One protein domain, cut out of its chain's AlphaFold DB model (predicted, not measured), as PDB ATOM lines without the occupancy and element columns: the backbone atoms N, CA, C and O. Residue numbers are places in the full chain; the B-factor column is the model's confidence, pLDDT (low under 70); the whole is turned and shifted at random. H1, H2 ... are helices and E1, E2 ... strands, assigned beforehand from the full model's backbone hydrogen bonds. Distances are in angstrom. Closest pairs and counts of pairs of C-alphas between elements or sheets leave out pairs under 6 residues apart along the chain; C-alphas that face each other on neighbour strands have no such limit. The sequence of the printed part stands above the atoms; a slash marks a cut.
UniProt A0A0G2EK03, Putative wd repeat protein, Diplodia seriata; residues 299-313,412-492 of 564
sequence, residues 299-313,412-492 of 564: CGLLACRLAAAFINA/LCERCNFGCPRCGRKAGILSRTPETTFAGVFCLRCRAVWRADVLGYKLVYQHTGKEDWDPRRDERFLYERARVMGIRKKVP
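What this domain is: This is residues 299 to 313 and 412 to 492 of the 564 residues of the protein "Putative wd repeat protein" of Diplodia seriata (UniProt A0A0G2EK03). One strongly twisted sheet of four antiparallel strands, E1 to E4, is covered on one face by helix H2, which runs along the strands; a small helix, H1, lies out past one end of the sheet and only grazes it. Unnamed stretches, residues 412 to 427 and 463 to 474, lead into E1 and into H2. The printed part has 96 residues with two named helices and four named strands, in the order H1 E1 E2 E3 E4 H2; the sheet's order is E1 - E2 - E3 - E4. The class is mixed, helices and strands, with under half of the residues in named elements. The whole is compact, with a radius of gyration of the C-alphas of 14.4 A and spans of 47 by 36 by 23 A.

How they stand to each other: H1, residues 302 to 310, only grazes the sheet, with its residues 302 to 304; its closest C-alpha pair with E3, residues 448 to 453, is Ala 303 and Asp 453, 6.1 A apart. E1, residues 428 to 431, and E2, residues 438 to 443, form a hairpin, antiparallel at 159 degrees, with N 430 and O 440 2.8 A apart, within hydrogen-bond range. E2 and E3 form the next hairpin, at 157 degrees, with N 450 and O 441 at 2.8 A. E3 and E4, residues 456 to 462, form a third, at 149 degrees, with N 453 and O 456 at 2.8 A. The four strands make a meander, each the antiparallel neighbour of the one before; E1 and E4 are the edge strands, and they are apart. H2, residues 475 to 484, is on the sheet at a height over the sheet of 8.5 A, a two-layer arrangement with the helix on one face. It lies over E2 and E3 and runs along the strands, at 14 degrees to E3 on the local plane. The closest C-alphas of E2 and H2 are those of Ala 439 and Val 484, 6.0 A apart. H1 and H2 are apart. In H1 and H2 every O i to N i+4 pair is within hydrogen-bond range.

Where its parts are: H1 begins at C-alpha 302, (-3.183, -52.389, -19.492), and is 12.3 A long. E1 measures 9.8 A, E2 15.4 A, E3 15.7 A and E4 17.0 A from first to last C-alpha; E1 begins at C-alpha 428, (-14.286, -47.928, -35.931). H2, 14.3 A long, ends at C-alpha 484, (-6.481, -44.381, -26.523).

The domain as a whole: The two C-alphas farthest apart, of Asn 312 and Asp 468, are 47.7 A apart. Residues 314 to 411 are not printed, and C-alphas 313 and 412 are 38.5 A apart across the cut. The link from E4 to H2, 12 residues, is long. The mean pLDDT of the printed part is 75.0; it is under 70 at residues 299 to 313, 432 to 437, 454 to 455, 466 and 488 to 492 of this predicted model.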
ATOM      1  N   CYS A 299      -2.427 -61.085 -17.431       63.81
ATOM      2  CA  CYS A 299      -3.097 -60.627 -18.653       63.81
ATOM      3  C   CYS A 299      -2.412 -59.390 -19.302       63.81
ATOM      4  O   CYS A 299      -2.099 -58.399 -18.638       63.81
ATOM      5  N   GLY A 300      -2.226 -59.409 -20.632       64.00
ATOM      6  CA  GLY A 300      -1.545 -58.347 -21.395       64.00
ATOM      7  C   GLY A 300      -2.315 -57.021 -21.546       64.00
ATOM      8  O   GLY A 300      -1.792 -56.072 -22.133       64.00
ATOM      9  N   LEU A 301      -3.547 -56.927 -21.033       64.88
ATOM     10  CA  LEU A 301      -4.338 -55.695 -21.058       64.88
ATOM     11  C   LEU A 301      -3.823 -54.711 -20.002       64.88
ATOM     12  O   LEU A 301      -3.601 -55.062 -18.843       64.88
ATOM     13  N   LEU A 302      -3.693 -53.437 -20.383       65.00
ATOM     14  CA  LEU A 302      -3.183 -52.389 -19.492       65.00
ATOM     15  C   LEU A 302      -4.023 -52.255 -18.210       65.00
ATOM     16  O   LEU A 302      -3.464 -52.032 -17.144       65.00
ATOM     17  N   ALA A 303      -5.341 -52.435 -18.302       62.88
ATOM     18  CA  ALA A 303      -6.233 -52.367 -17.151       62.88
ATOM     19  C   ALA A 303      -6.035 -53.544 -16.175       62.88
ATOM     20  O   ALA A 303      -5.979 -53.301 -14.977       62.88
ATOM     21  N   CYS A 304      -5.810 -54.775 -16.662       61.91
ATOM     22  CA  CYS A 304      -5.437 -55.918 -15.812       61.91
ATOM     23  C   CYS A 304      -4.129 -55.659 -15.054       61.91
ATOM     24  O   CYS A 304      -3.998 -56.017 -13.887       61.91
ATOM     25  N   ARG A 305      -3.138 -55.059 -15.730       65.75
ATOM     26  CA  ARG A 305      -1.825 -54.770 -15.137       65.75
ATOM     27  C   ARG A 305      -1.906 -53.672 -14.081       65.75
ATOM     28  O   ARG A 305      -1.255 -53.774 -13.051       65.75
ATOM     29  N   LEU A 306      -2.706 -52.638 -14.337       63.66
ATOM     30  CA  LEU A 306      -2.957 -51.582 -13.362       63.66
ATOM     31  C   LEU A 306      -3.785 -52.108 -12.182       63.66
ATOM     32  O   LEU A 306      -3.437 -51.829 -11.046       63.66
ATOM     33  N   ALA A 307      -4.817 -52.921 -12.423       62.22
ATOM     34  CA  ALA A 307      -5.617 -53.522 -11.358       62.22
ATOM     35  C   ALA A 307      -4.763 -54.384 -10.412       62.22
ATOM     36  O   ALA A 307      -4.829 -54.185  -9.208       62.22
ATOM     37  N   ALA A 308      -3.884 -55.246 -10.933       59.22
ATOM     38  CA  ALA A 308      -2.979 -56.035 -10.087       59.22
ATOM     39  C   ALA A 308      -1.907 -55.212  -9.354       59.22
ATOM     40  O   ALA A 308      -1.377 -55.672  -8.352       59.22
ATOM     41  N   ALA A 309      -1.572 -54.012  -9.836       59.22
ATOM     42  CA  ALA A 309      -0.606 -53.138  -9.169       59.22
ATOM     43  C   ALA A 309      -1.236 -52.262  -8.069       59.22
ATOM     44  O   ALA A 309      -0.528 -51.828  -7.165       59.22
ATOM     45  N   PHE A 310      -2.538 -51.970  -8.168       54.72
ATOM     46  CA  PHE A 310      -3.256 -51.072  -7.254       54.72
ATOM     47  C   PHE A 310      -4.163 -51.798  -6.253       54.72
ATOM     48  O   PHE A 310      -4.501 -51.226  -5.220       54.72
ATOM     49  N   ILE A 311      -4.571 -53.031  -6.548       53.91
ATOM     50  CA  ILE A 311      -5.338 -53.880  -5.635       53.91
ATOM     51  C   ILE A 311      -4.335 -54.694  -4.817       53.91
ATOM     52  O   ILE A 311      -3.299 -55.098  -5.342       53.91
ATOM     53  N   ASN A 312      -4.651 -54.966  -3.549       56.06
ATOM     54  CA  ASN A 312      -3.972 -55.949  -2.693       56.06
ATOM     55  C   ASN A 312      -4.141 -57.391  -3.230       56.06
ATOM     56  O   ASN A 312      -4.445 -58.304  -2.471       56.06
ATOM     57  N   ALA A 313      -4.032 -57.582  -4.544       53.12
ATOM     58  CA  ALA A 313      -4.243 -58.842  -5.217       53.12
ATOM     59  C   ALA A 313      -3.101 -59.785  -4.846       53.12
ATOM     60  O   ALA A 313      -1.917 -59.464  -4.990       53.12
ATOM     61  N   LEU A 412     -18.394 -61.313 -41.959       72.31
ATOM     62  CA  LEU A 412     -17.341 -60.445 -41.428       72.31
ATOM     63  C   LEU A 412     -17.004 -60.826 -39.980       72.31
ATOM     64  O   LEU A 412     -17.861 -61.269 -39.217       72.31
ATOM     65  N   CYS A 413     -15.738 -60.659 -39.588       71.50
ATOM     66  CA  CYS A 413     -15.337 -60.821 -38.190       71.50
ATOM     67  C   CYS A 413     -15.806 -59.636 -37.343       71.50
ATOM     68  O   CYS A 413     -16.024 -58.534 -37.855       71.50
ATOM     69  N   GLU A 414     -15.854 -59.837 -36.028       72.50
ATOM     70  CA  GLU A 414     -16.226 -58.806 -35.051       72.50
ATOM     71  C   GLU A 414     -15.353 -57.549 -35.149       72.50
ATOM     72  O   GLU A 414     -15.799 -56.462 -34.801       72.50
ATOM     73  N   ARG A 415     -14.126 -57.655 -35.683       71.94
ATOM     74  CA  ARG A 415     -13.277 -56.481 -35.927       71.94
ATOM     75  C   ARG A 415     -13.646 -55.693 -37.182       71.94
ATOM     76  O   ARG A 415     -13.448 -54.483 -37.213       71.94
ATOM     77  N   CYS A 416     -14.121 -56.365 -38.227       72.19
ATOM     78  CA  CYS A 416     -14.458 -55.729 -39.502       72.19
ATOM     79  C   CYS A 416     -15.879 -55.150 -39.508       72.19
ATOM     80  O   CYS A 416     -16.141 -54.222 -40.272       72.19
ATOM     81  N   ASN A 417     -16.764 -55.674 -38.656       75.31
ATOM     82  CA  ASN A 417     -18.134 -55.198 -38.492       75.31
ATOM     83  C   ASN A 417     -18.505 -55.039 -37.011       75.31
ATOM     84  O   ASN A 417     -19.438 -55.670 -36.520       75.31
ATOM     85  N   PHE A 418     -17.738 -54.226 -36.288       80.94
ATOM     86  CA  PHE A 418     -18.021 -53.950 -34.885       80.94
ATOM     87  C   PHE A 418     -19.204 -52.985 -34.760       80.94
ATOM     88  O   PHE A 418     -19.160 -51.894 -35.329       80.94
ATOM     89  N   GLY A 419     -20.246 -53.361 -34.019       80.88
ATOM     90  CA  GLY A 419     -21.390 -52.493 -33.738       80.88
ATOM     91  C   GLY A 419     -21.083 -51.492 -32.624       80.88
ATOM     92  O   GLY A 419     -20.460 -51.823 -31.618       80.88
ATOM     93  N   CYS A 420     -21.512 -50.245 -32.784       81.75
ATOM     94  CA  CYS A 420     -21.409 -49.224 -31.751       81.75
ATOM     95  C   CYS A 420     -22.201 -49.661 -30.508       81.75
ATOM     96  O   CYS A 420     -23.394 -49.938 -30.646       81.75
ATOM     97  N   PRO A 421     -21.617 -49.616 -29.294       80.38
ATOM     98  CA  PRO A 421     -22.307 -50.046 -28.077       80.38
ATOM     99  C   PRO A 421     -23.533 -49.189 -27.724       80.38
ATOM    100  O   PRO A 421     -24.337 -49.598 -26.899       80.38
ATOM    101  N   ARG A 422     -23.687 -47.997 -28.321       81.25
ATOM    102  CA  ARG A 422     -24.829 -47.103 -28.067       81.25
ATOM    103  C   ARG A 422     -25.896 -47.136 -29.163       81.25
ATOM    104  O   ARG A 422     -27.066 -46.975 -28.854       81.25
ATOM    105  N   CYS A 423     -25.514 -47.269 -30.435       78.56
ATOM    106  CA  CYS A 423     -26.459 -47.136 -31.554       78.56
ATOM    107  C   CYS A 423     -26.498 -48.331 -32.511       78.56
ATOM    108  O   CYS A 423     -27.161 -48.242 -33.541       78.56
ATOM    109  N   GLY A 424     -25.741 -49.398 -32.242       73.44
ATOM    110  CA  GLY A 424     -25.706 -50.619 -33.054       73.44
ATOM    111  C   GLY A 424     -24.997 -50.495 -34.410       73.44
ATOM    112  O   GLY A 424     -24.477 -51.486 -34.909       73.44
ATOM    113  N   ARG A 425     -24.887 -49.292 -34.993       77.06
ATOM    114  CA  ARG A 425     -24.227 -49.078 -36.296       77.06
ATOM    115  C   ARG A 425     -22.723 -49.332 -36.258       77.06
ATOM    116  O   ARG A 425     -22.091 -49.157 -35.220       77.06
ATOM    117  N   LYS A 426     -22.139 -49.640 -37.420       80.75
ATOM    118  CA  LYS A 426     -20.699 -49.870 -37.608       80.75
ATOM    119  C   LYS A 426     -19.845 -48.784 -36.939       80.75
ATOM    120  O   LYS A 426     -19.972 -47.593 -37.225       80.75
ATOM    121  N   ALA A 427     -18.971 -49.215 -36.041       84.50
ATOM    122  CA  ALA A 427     -18.026 -48.389 -35.311       84.50
ATOM    123  C   ALA A 427     -16.587 -48.741 -35.712       84.50
ATOM    124  O   ALA A 427     -16.272 -49.872 -36.084       84.50
ATOM    125  N   GLY A 428     -15.703 -47.749 -35.645       83.12
ATOM    126  CA  GLY A 428     -14.286 -47.928 -35.931       83.12
ATOM    127  C   GLY A 428     -13.538 -48.446 -34.705       83.12
ATOM    128  O   GLY A 428     -13.736 -47.959 -33.592       83.12
ATOM    129  N   ILE A 429     -12.651 -49.419 -34.909       82.94
ATOM    130  CA  ILE A 429     -11.806 -49.976 -33.847       82.94
ATOM    131  C   ILE A 429     -10.452 -49.267 -33.806       82.94
ATOM    132  O   ILE A 429      -9.796 -49.083 -34.829       82.94
ATOM    133  N   LEU A 430     -10.005 -48.950 -32.595       81.38
ATOM    134  CA  LEU A 430      -8.674 -48.449 -32.273       81.38
ATOM    135  C   LEU A 430      -7.811 -49.616 -31.770       81.38
ATOM    136  O   LEU A 430      -8.153 -50.270 -30.784       81.38
ATOM    137  N   SER A 431      -6.698 -49.895 -32.452       73.81
ATOM    138  CA  SER A 431      -5.776 -51.003 -32.159       73.81
ATOM    139  C   SER A 431      -4.342 -50.493 -32.062       73.81
ATOM    140  O   SER A 431      -3.857 -49.889 -33.011       73.81
ATOM    141  N   ARG A 432      -3.640 -50.746 -30.949       65.25
ATOM    142  CA  ARG A 432      -2.256 -50.256 -30.746       65.25
ATOM    143  C   ARG A 432      -1.248 -50.888 -31.704       65.25
ATOM    144  O   ARG A 432      -0.287 -50.241 -32.100       65.25
ATOM    145  N   THR A 433      -1.482 -52.142 -32.065       62.62
ATOM    146  CA  THR A 433      -0.705 -52.907 -33.043       62.62
ATOM    147  C   THR A 433      -1.657 -53.496 -34.083       62.62
ATOM    148  O   THR A 433      -2.838 -53.703 -33.771       62.62
ATOM    149  N   PRO A 434      -1.197 -53.773 -35.315       56.34
ATOM    150  CA  PRO A 434      -2.047 -54.373 -36.343       56.34
ATOM    151  C   PRO A 434      -2.628 -55.733 -35.915       56.34
ATOM    152  O   PRO A 434      -3.723 -56.101 -36.348       56.34
ATOM    153  N   GLU A 435      -1.983 -56.446 -34.987       53.28
ATOM    154  CA  GLU A 435      -2.279 -57.865 -34.800       53.28
ATOM    155  C   GLU A 435      -3.039 -58.223 -33.515       53.28
ATOM    156  O   GLU A 435      -3.915 -59.090 -33.598       53.28
ATOM    157  N   THR A 436      -2.848 -57.563 -32.362       53.47
ATOM    158  CA  THR A 436      -3.317 -58.203 -31.108       53.47
ATOM    159  C   THR A 436      -3.869 -57.318 -29.992       53.47
ATOM    160  O   THR A 436      -4.634 -57.838 -29.184       53.47
ATOM    161  N   THR A 437      -3.586 -56.012 -29.917       63.97
ATOM    162  CA  THR A 437      -4.025 -55.218 -28.746       63.97
ATOM    163  C   THR A 437      -5.120 -54.212 -29.084       63.97
ATOM    164  O   THR A 437      -4.863 -53.095 -29.545       63.97
ATOM    165  N   PHE A 438      -6.358 -54.618 -28.810       71.88
ATOM    166  CA  PHE A 438      -7.541 -53.769 -28.861       71.88
ATOM    167  C   PHE A 438      -7.453 -52.653 -27.810       71.88
ATOM    168  O   PHE A 438      -7.247 -52.921 -26.628       71.88
ATOM    169  N   ALA A 439      -7.577 -51.399 -28.243       78.56
ATOM    170  CA  ALA A 439      -7.389 -50.225 -27.392       78.56
ATOM    171  C   ALA A 439      -8.707 -49.502 -27.087       78.56
ATOM    172  O   ALA A 439      -8.910 -49.004 -25.979       78.56
ATOM    173  N   GLY A 440      -9.618 -49.449 -28.058       84.44
ATOM    174  CA  GLY A 440     -10.904 -48.782 -27.903       84.44
ATOM    175  C   GLY A 440     -11.730 -48.753 -29.183       84.44
ATOM    176  O   GLY A 440     -11.376 -49.370 -30.185       84.44
ATOM    177  N   VAL A 441     -12.842 -48.026 -29.141       88.50
ATOM    178  CA  VAL A 441     -13.836 -47.931 -30.219       88.50
ATOM    179  C   VAL A 441     -14.233 -46.473 -30.390       88.50
ATOM    180  O   VAL A 441     -14.301 -45.734 -29.412       88.50
ATOM    181  N   PHE A 442     -14.527 -46.047 -31.610       89.12
ATOM    182  CA  PHE A 442     -15.150 -44.753 -31.868       89.12
ATOM    183  C   PHE A 442     -16.348 -44.908 -32.802       89.12
ATOM    184  O   PHE A 442     -16.348 -45.740 -33.708       89.12
ATOM    185  N   CYS A 443     -17.371 -44.085 -32.602       86.06
ATOM    186  CA  CYS A 443     -18.550 -44.046 -33.460       86.06
ATOM    187  C   CYS A 443     -18.759 -42.626 -33.974       86.06
ATOM    188  O   CYS A 443     -18.876 -41.691 -33.180       86.06
ATOM    189  N   LEU A 444     -18.850 -42.482 -35.298       83.50
ATOM    190  CA  LEU A 444     -19.079 -41.188 -35.938       83.50
ATOM    191  C   LEU A 444     -20.508 -40.677 -35.704       83.50
ATOM    192  O   LEU A 444     -20.708 -39.493 -35.466       83.50
ATOM    193  N   ARG A 445     -21.503 -41.571 -35.657       82.56
ATOM    194  CA  ARG A 445     -22.904 -41.187 -35.412       82.56
ATOM    195  C   ARG A 445     -23.148 -40.727 -33.976       82.56
ATOM    196  O   ARG A 445     -23.818 -39.729 -33.754       82.56
ATOM    197  N   CYS A 446     -22.591 -41.441 -32.997       82.62
ATOM    198  CA  CYS A 446     -22.684 -41.053 -31.585       82.62
ATOM    199  C   CYS A 446     -21.680 -39.963 -31.193       82.62
ATOM    200  O   CYS A 446     -21.705 -39.525 -30.044       82.62
ATOM    201  N   ARG A 447     -20.788 -39.572 -32.116       87.69
ATOM    202  CA  ARG A 447     -19.722 -38.582 -31.914       87.69
ATOM    203  C   ARG A 447     -18.894 -38.868 -30.655       87.69
ATOM    204  O   ARG A 447     -18.588 -37.970 -29.873       87.69
ATOM    205  N   ALA A 448     -18.595 -40.147 -30.424       87.56
ATOM    206  CA  ALA A 448     -18.075 -40.642 -29.152       87.56
ATOM    207  C   ALA A 448     -16.894 -41.604 -29.326       87.56
ATOM    208  O   ALA A 448     -16.804 -42.339 -30.313       87.56
ATOM    209  N   VAL A 449     -15.996 -41.588 -28.338       90.06
ATOM    210  CA  VAL A 449     -14.807 -42.441 -28.243       90.06
ATOM    211  C   VAL A 449     -14.829 -43.168 -26.905       90.06
ATOM    212  O   VAL A 449     -14.948 -42.545 -25.849       90.06
ATOM    213  N   TRP A 450     -14.658 -44.483 -26.953       88.81
ATOM    214  CA  TRP A 450     -14.571 -45.363 -25.798       88.81
ATOM    215  C   TRP A 450     -13.200 -46.027 -25.730       88.81
ATOM    216  O   TRP A 450     -12.639 -46.433 -26.748       88.81
ATOM    217  N   ARG A 451     -12.682 -46.195 -24.514       87.38
ATOM    218  CA  ARG A 451     -11.532 -47.060 -24.228       87.38
ATOM    219  C   ARG A 451     -12.017 -48.438 -23.792       87.38
ATOM    220  O   ARG A 451     -13.041 -48.538 -23.116       87.38
ATOM    221  N   ALA A 452     -11.271 -49.475 -24.153       81.44
ATOM    222  CA  ALA A 452     -11.476 -50.806 -23.596       81.44
ATOM    223  C   ALA A 452     -11.034 -50.829 -22.121       81.44
ATOM    224  O   ALA A 452      -9.955 -50.331 -21.791       81.44
ATOM    225  N   ASP A 453     -11.870 -51.377 -21.244       72.50
ATOM    226  CA  ASP A 453     -11.670 -51.478 -19.796       72.50
ATOM    227  C   ASP A 453     -12.075 -52.877 -19.285       72.50
ATOM    228  O   ASP A 453     -12.641 -53.668 -20.037       72.50
ATOM    229  N   VAL A 454     -11.789 -53.201 -18.018       64.50
ATOM    230  CA  VAL A 454     -11.967 -54.569 -17.461       64.50
ATOM    231  C   VAL A 454     -13.414 -55.075 -17.554       64.50
ATOM    232  O   VAL A 454     -13.642 -56.246 -17.841       64.50
ATOM    233  N   LEU A 455     -14.389 -54.187 -17.341       66.44
ATOM    234  CA  LEU A 455     -15.822 -54.508 -17.347       66.44
ATOM    235  C   LEU A 455     -16.526 -54.133 -18.664       66.44
ATOM    236  O   LEU A 455     -17.742 -54.268 -18.760       66.44
ATOM    237  N   GLY A 456     -15.799 -53.643 -19.677       77.94
ATOM    238  CA  GLY A 456     -16.386 -53.243 -20.960       77.94
ATOM    239  C   GLY A 456     -15.797 -51.959 -21.543       77.94
ATOM    240  O   GLY A 456     -14.583 -51.797 -21.629       77.94
ATOM    241  N   TYR A 457     -16.656 -51.042 -21.990       83.94
ATOM    242  CA  TYR A 457     -16.263 -49.829 -22.716       83.94
ATOM    243  C   TYR A 457     -16.482 -48.573 -21.876       83.94
ATOM    244  O   TYR A 457     -17.618 -48.186 -21.614       83.94
ATOM    245  N   LYS A 458     -15.403 -47.876 -21.507       86.00
ATOM    246  CA  LYS A 458     -15.498 -46.603 -20.778       86.00
ATOM    247  C   LYS A 458     -15.486 -45.429 -21.752       86.00
ATOM    248  O   LYS A 458     -14.556 -45.294 -22.546       86.00
ATOM    249  N   LEU A 459     -16.505 -44.572 -21.687       88.19
ATOM    250  CA  LEU A 459     -16.588 -43.360 -22.505       88.19
ATOM    251  C   LEU A 459     -15.461 -42.391 -22.117       88.19
ATOM    252  O   LEU A 459     -15.308 -42.046 -20.946       88.19
ATOM    253  N   VAL A 460     -14.662 -41.977 -23.098       87.12
ATOM    254  CA  VAL A 460     -13.540 -41.040 -22.923       87.12
ATOM    255  C   VAL A 460     -13.903 -39.658 -23.450       87.12
ATOM    256  O   VAL A 460     -13.548 -38.649 -22.847       87.12
ATOM    257  N   TYR A 461     -14.624 -39.609 -24.568       87.19
ATOM    258  CA  TYR A 461     -15.035 -38.365 -25.204       87.19
ATOM    259  C   TYR A 461     -16.401 -38.517 -25.856       87.19
ATOM    260  O   TYR A 461     -16.686 -39.552 -26.458       87.19
ATOM    261  N   GLN A 462     -17.208 -37.464 -25.776       88.56
ATOM    262  CA  GLN A 462     -18.425 -37.302 -26.555       88.56
ATOM    263  C   GLN A 462     -18.556 -35.834 -26.962       88.56
ATOM    264  O   GLN A 462     -18.484 -34.948 -26.113       88.56
ATOM    265  N   HIS A 463     -18.774 -35.586 -28.250       84.94
ATOM    266  CA  HIS A 463     -19.097 -34.255 -28.745       84.94
ATOM    267  C   HIS A 463     -20.565 -33.922 -28.437       84.94
ATOM    268  O   HIS A 463     -21.464 -34.708 -28.746       84.94
ATOM    269  N   THR A 464     -20.811 -32.758 -27.836       80.25
ATOM    270  CA  THR A 464     -22.144 -32.310 -27.390       80.25
ATOM    271  C   THR A 464     -22.734 -31.180 -28.241       80.25
ATOM    272  O   THR A 464     -23.849 -30.742 -27.966       80.25
ATOM    273  N   GLY A 465     -22.016 -30.693 -29.261       75.25
ATOM    274  CA  GLY A 465     -22.497 -29.638 -30.158       75.25
ATOM    275  C   GLY A 465     -23.628 -30.117 -31.070       75.25
ATOM    276  O   GLY A 465     -23.622 -31.264 -31.525       75.25
ATOM    277  N   LYS A 466     -24.602 -29.232 -31.325       62.41
ATOM    278  CA  LYS A 466     -25.748 -29.464 -32.228       62.41
ATOM    279  C   LYS A 466     -25.430 -29.204 -33.709       62.41
ATOM    280  O   LYS A 466     -26.272 -29.490 -34.549       62.41
ATOM    281  N   GLU A 467     -24.243 -28.690 -34.019       70.06
ATOM    282  CA  GLU A 467     -23.806 -28.360 -35.382       70.06
ATOM    283  C   GLU A 467     -23.355 -29.601 -36.178       70.06
ATOM    284  O   GLU A 467     -23.215 -30.709 -35.628       70.06
ATOM    285  N   ASP A 468     -23.132 -29.401 -37.482       73.38
ATOM    286  CA  ASP A 468     -22.506 -30.373 -38.380       73.38
ATOM    287  C   ASP A 468     -21.089 -30.685 -37.888       73.38
ATOM    288  O   ASP A 468     -20.162 -29.880 -37.967       73.38
ATOM    289  N   TRP A 469     -20.937 -31.871 -37.303       79.50
ATOM    290  CA  TRP A 469     -19.703 -32.291 -36.654       79.50
ATOM    291  C   TRP A 469     -18.784 -33.004 -37.646       79.50
ATOM    292  O   TRP A 469     -19.088 -34.114 -38.087       79.50
ATOM    293  N   ASP A 470     -17.637 -32.389 -37.946       80.38
ATOM    294  CA  ASP A 470     -16.575 -32.995 -38.753       80.38
ATOM    295  C   ASP A 470     -15.485 -33.620 -37.846       80.38
ATOM    296  O   ASP A 470     -14.724 -32.897 -37.187       80.38
ATOM    297  N   PRO A 471     -15.336 -34.961 -37.826       79.25
ATOM    298  CA  PRO A 471     -14.336 -35.654 -37.011       79.25
ATOM    299  C   PRO A 471     -12.885 -35.330 -37.400       79.25
ATOM    300  O   PRO A 471     -11.970 -35.623 -36.626       79.25
ATOM    301  N   ARG A 472     -12.638 -34.770 -38.594       79.56
ATOM    302  CA  ARG A 472     -11.297 -34.358 -39.040       79.56
ATOM    303  C   ARG A 472     -10.892 -32.992 -38.483       79.56
ATOM    304  O   ARG A 472      -9.697 -32.715 -38.419       79.56
ATOM    305  N   ARG A 473     -11.860 -32.165 -38.069       79.75
ATOM    306  CA  ARG A 473     -11.640 -30.805 -37.541       79.75
ATOM    307  C   ARG A 473     -11.709 -30.726 -36.015       79.75
ATOM    308  O   ARG A 473     -11.217 -29.766 -35.435       79.75
ATOM    309  N   ASP A 474     -12.284 -31.729 -35.355       82.12
ATOM    310  CA  ASP A 474     -12.370 -31.787 -33.893       82.12
ATOM    311  C   ASP A 474     -11.022 -32.219 -33.270       82.12
ATOM    312  O   ASP A 474     -10.680 -33.405 -33.188       82.12
ATOM    313  N   GLU A 475     -10.236 -31.238 -32.817       82.56
ATOM    314  CA  GLU A 475      -8.924 -31.467 -32.195       82.56
ATOM    315  C   GLU A 475      -9.002 -32.348 -30.942       82.56
ATOM    316  O   GLU A 475      -8.107 -33.162 -30.692       82.56
ATOM    317  N   ARG A 476     -10.081 -32.226 -30.159       82.06
ATOM    318  CA  ARG A 476     -10.262 -32.987 -28.918       82.06
ATOM    319  C   ARG A 476     -10.618 -34.438 -29.211       82.06
ATOM    320  O   ARG A 476     -10.066 -35.338 -28.576       82.06
ATOM    321  N   PHE A 477     -11.449 -34.673 -30.225       85.19
ATOM    322  CA  PHE A 477     -11.704 -36.008 -30.760       85.19
ATOM    323  C   PHE A 477     -10.408 -36.670 -31.256       85.19
ATOM    324  O   PHE A 477     -10.104 -37.803 -30.877       85.19
ATOM    325  N   LEU A 478      -9.602 -35.961 -32.055       83.56
ATOM    326  CA  LEU A 478      -8.330 -36.475 -32.576       83.56
ATOM    327  C   LEU A 478      -7.289 -36.728 -31.477       83.56
ATOM    328  O   LEU A 478      -6.487 -37.662 -31.602       83.56
ATOM    329  N   TYR A 479      -7.286 -35.906 -30.424       84.69
ATOM    330  CA  TYR A 479      -6.434 -36.079 -29.251       84.69
ATOM    331  C   TYR A 479      -6.822 -37.329 -28.455       84.69
ATOM    332  O   TYR A 479      -5.971 -38.193 -28.240       84.69
ATOM    333  N   GLU A 480      -8.093 -37.489 -28.077       83.94
ATOM    334  CA  GLU A 480      -8.529 -38.650 -27.288       83.94
ATOM    335  C   GLU A 480      -8.423 -39.956 -28.091       83.94
ATOM    336  O   GLU A 480      -7.991 -40.980 -27.558       83.94
ATOM    337  N   ARG A 481      -8.673 -39.915 -29.407       84.50
ATOM    338  CA  ARG A 481      -8.418 -41.050 -30.309       84.50
ATOM    339  C   ARG A 481      -6.944 -41.471 -30.299       84.50
ATOM    340  O   ARG A 481      -6.644 -42.661 -30.223       84.50
ATOM    341  N   ALA A 482      -6.018 -40.510 -30.349       80.94
ATOM    342  CA  ALA A 482      -4.579 -40.770 -30.279       80.94
ATOM    343  C   ALA A 482      -4.145 -41.278 -28.893       80.94
ATOM    344  O   ALA A 482      -3.353 -42.215 -28.797       80.94
ATOM    345  N   ARG A 483      -4.714 -40.719 -27.821       81.56
ATOM    346  CA  ARG A 483      -4.435 -41.114 -26.437       81.56
ATOM    347  C   ARG A 483      -4.848 -42.557 -26.155       81.56
ATOM    348  O   ARG A 483      -4.070 -43.303 -25.562       81.56
ATOM    349  N   VAL A 484      -6.027 -42.980 -26.619       81.25
ATOM    350  CA  VAL A 484      -6.481 -44.381 -26.523       81.25
ATOM    351  C   VAL A 484      -5.503 -45.318 -27.247       81.25
ATOM    352  O   VAL A 484      -5.094 -46.348 -26.705       81.25
ATOM    353  N   MET A 485      -5.012 -44.896 -28.414       76.94
ATOM    354  CA  MET A 485      -3.975 -45.586 -29.190       76.94
ATOM    355  C   MET A 485      -2.568 -45.523 -28.565       76.94
ATOM    356  O   MET A 485      -1.639 -46.110 -29.108       76.94
ATOM    357  N   GLY A 486      -2.382 -44.847 -27.426       70.12
ATOM    358  CA  GLY A 486      -1.079 -44.706 -26.767       70.12
ATOM    359  C   GLY A 486      -0.112 -43.743 -27.468       70.12
ATOM    360  O   GLY A 486       1.065 -43.707 -27.120       70.12
ATOM    361  N   ILE A 487      -0.590 -42.951 -28.430       74.81
ATOM    362  CA  ILE A 487       0.204 -41.953 -29.150       74.81
ATOM    363  C   ILE A 487       0.214 -40.661 -28.329       74.81
ATOM    364  O   ILE A 487      -0.835 -40.078 -28.050       74.81
ATOM    365  N   ARG A 488       1.407 -40.188 -27.952       62.41
ATOM    366  CA  ARG A 488       1.571 -38.911 -27.242       62.41
ATOM    367  C   ARG A 488       1.318 -37.746 -28.207       62.41
ATOM    368  O   ARG A 488       2.110 -37.516 -29.115       62.41
ATOM    369  N   LYS A 489       0.230 -37.002 -27.996       67.81
ATOM    370  CA  LYS A 489      -0.046 -35.703 -28.637       67.81
ATOM    371  C   LYS A 489      -0.064 -34.594 -27.579       67.81
ATOM    372  O   LYS A 489      -0.268 -34.881 -26.402       67.81
ATOM    373  N   LYS A 490       0.159 -33.336 -27.982       63.09
ATOM    374  CA  LYS A 490      -0.036 -32.172 -27.095       63.09
ATOM    375  C   LYS A 490      -1.521 -32.038 -26.740       63.09
ATOM    376  O   LYS A 490      -2.371 -32.265 -27.597       63.09
ATOM    377  N   VAL A 491      -1.805 -31.698 -25.483       69.19
ATOM    378  CA  VAL A 491      -3.169 -31.473 -24.981       69.19
ATOM    379  C   VAL A 491      -3.746 -30.224 -25.666       69.19
ATOM    380  O   VAL A 491      -3.079 -29.189 -25.622       69.19
ATOM    381  N   PRO A 492      -4.937 -30.289 -26.288       63.66
ATOM    382  CA  PRO A 492      -5.592 -29.109 -26.847       63.66
ATOM    383  C   PRO A 492      -5.970 -28.116 -25.739       63.66
ATOM    384  O   PRO A 492      -6.431 -28.520 -24.669       63.66
TER     385      PRO A 492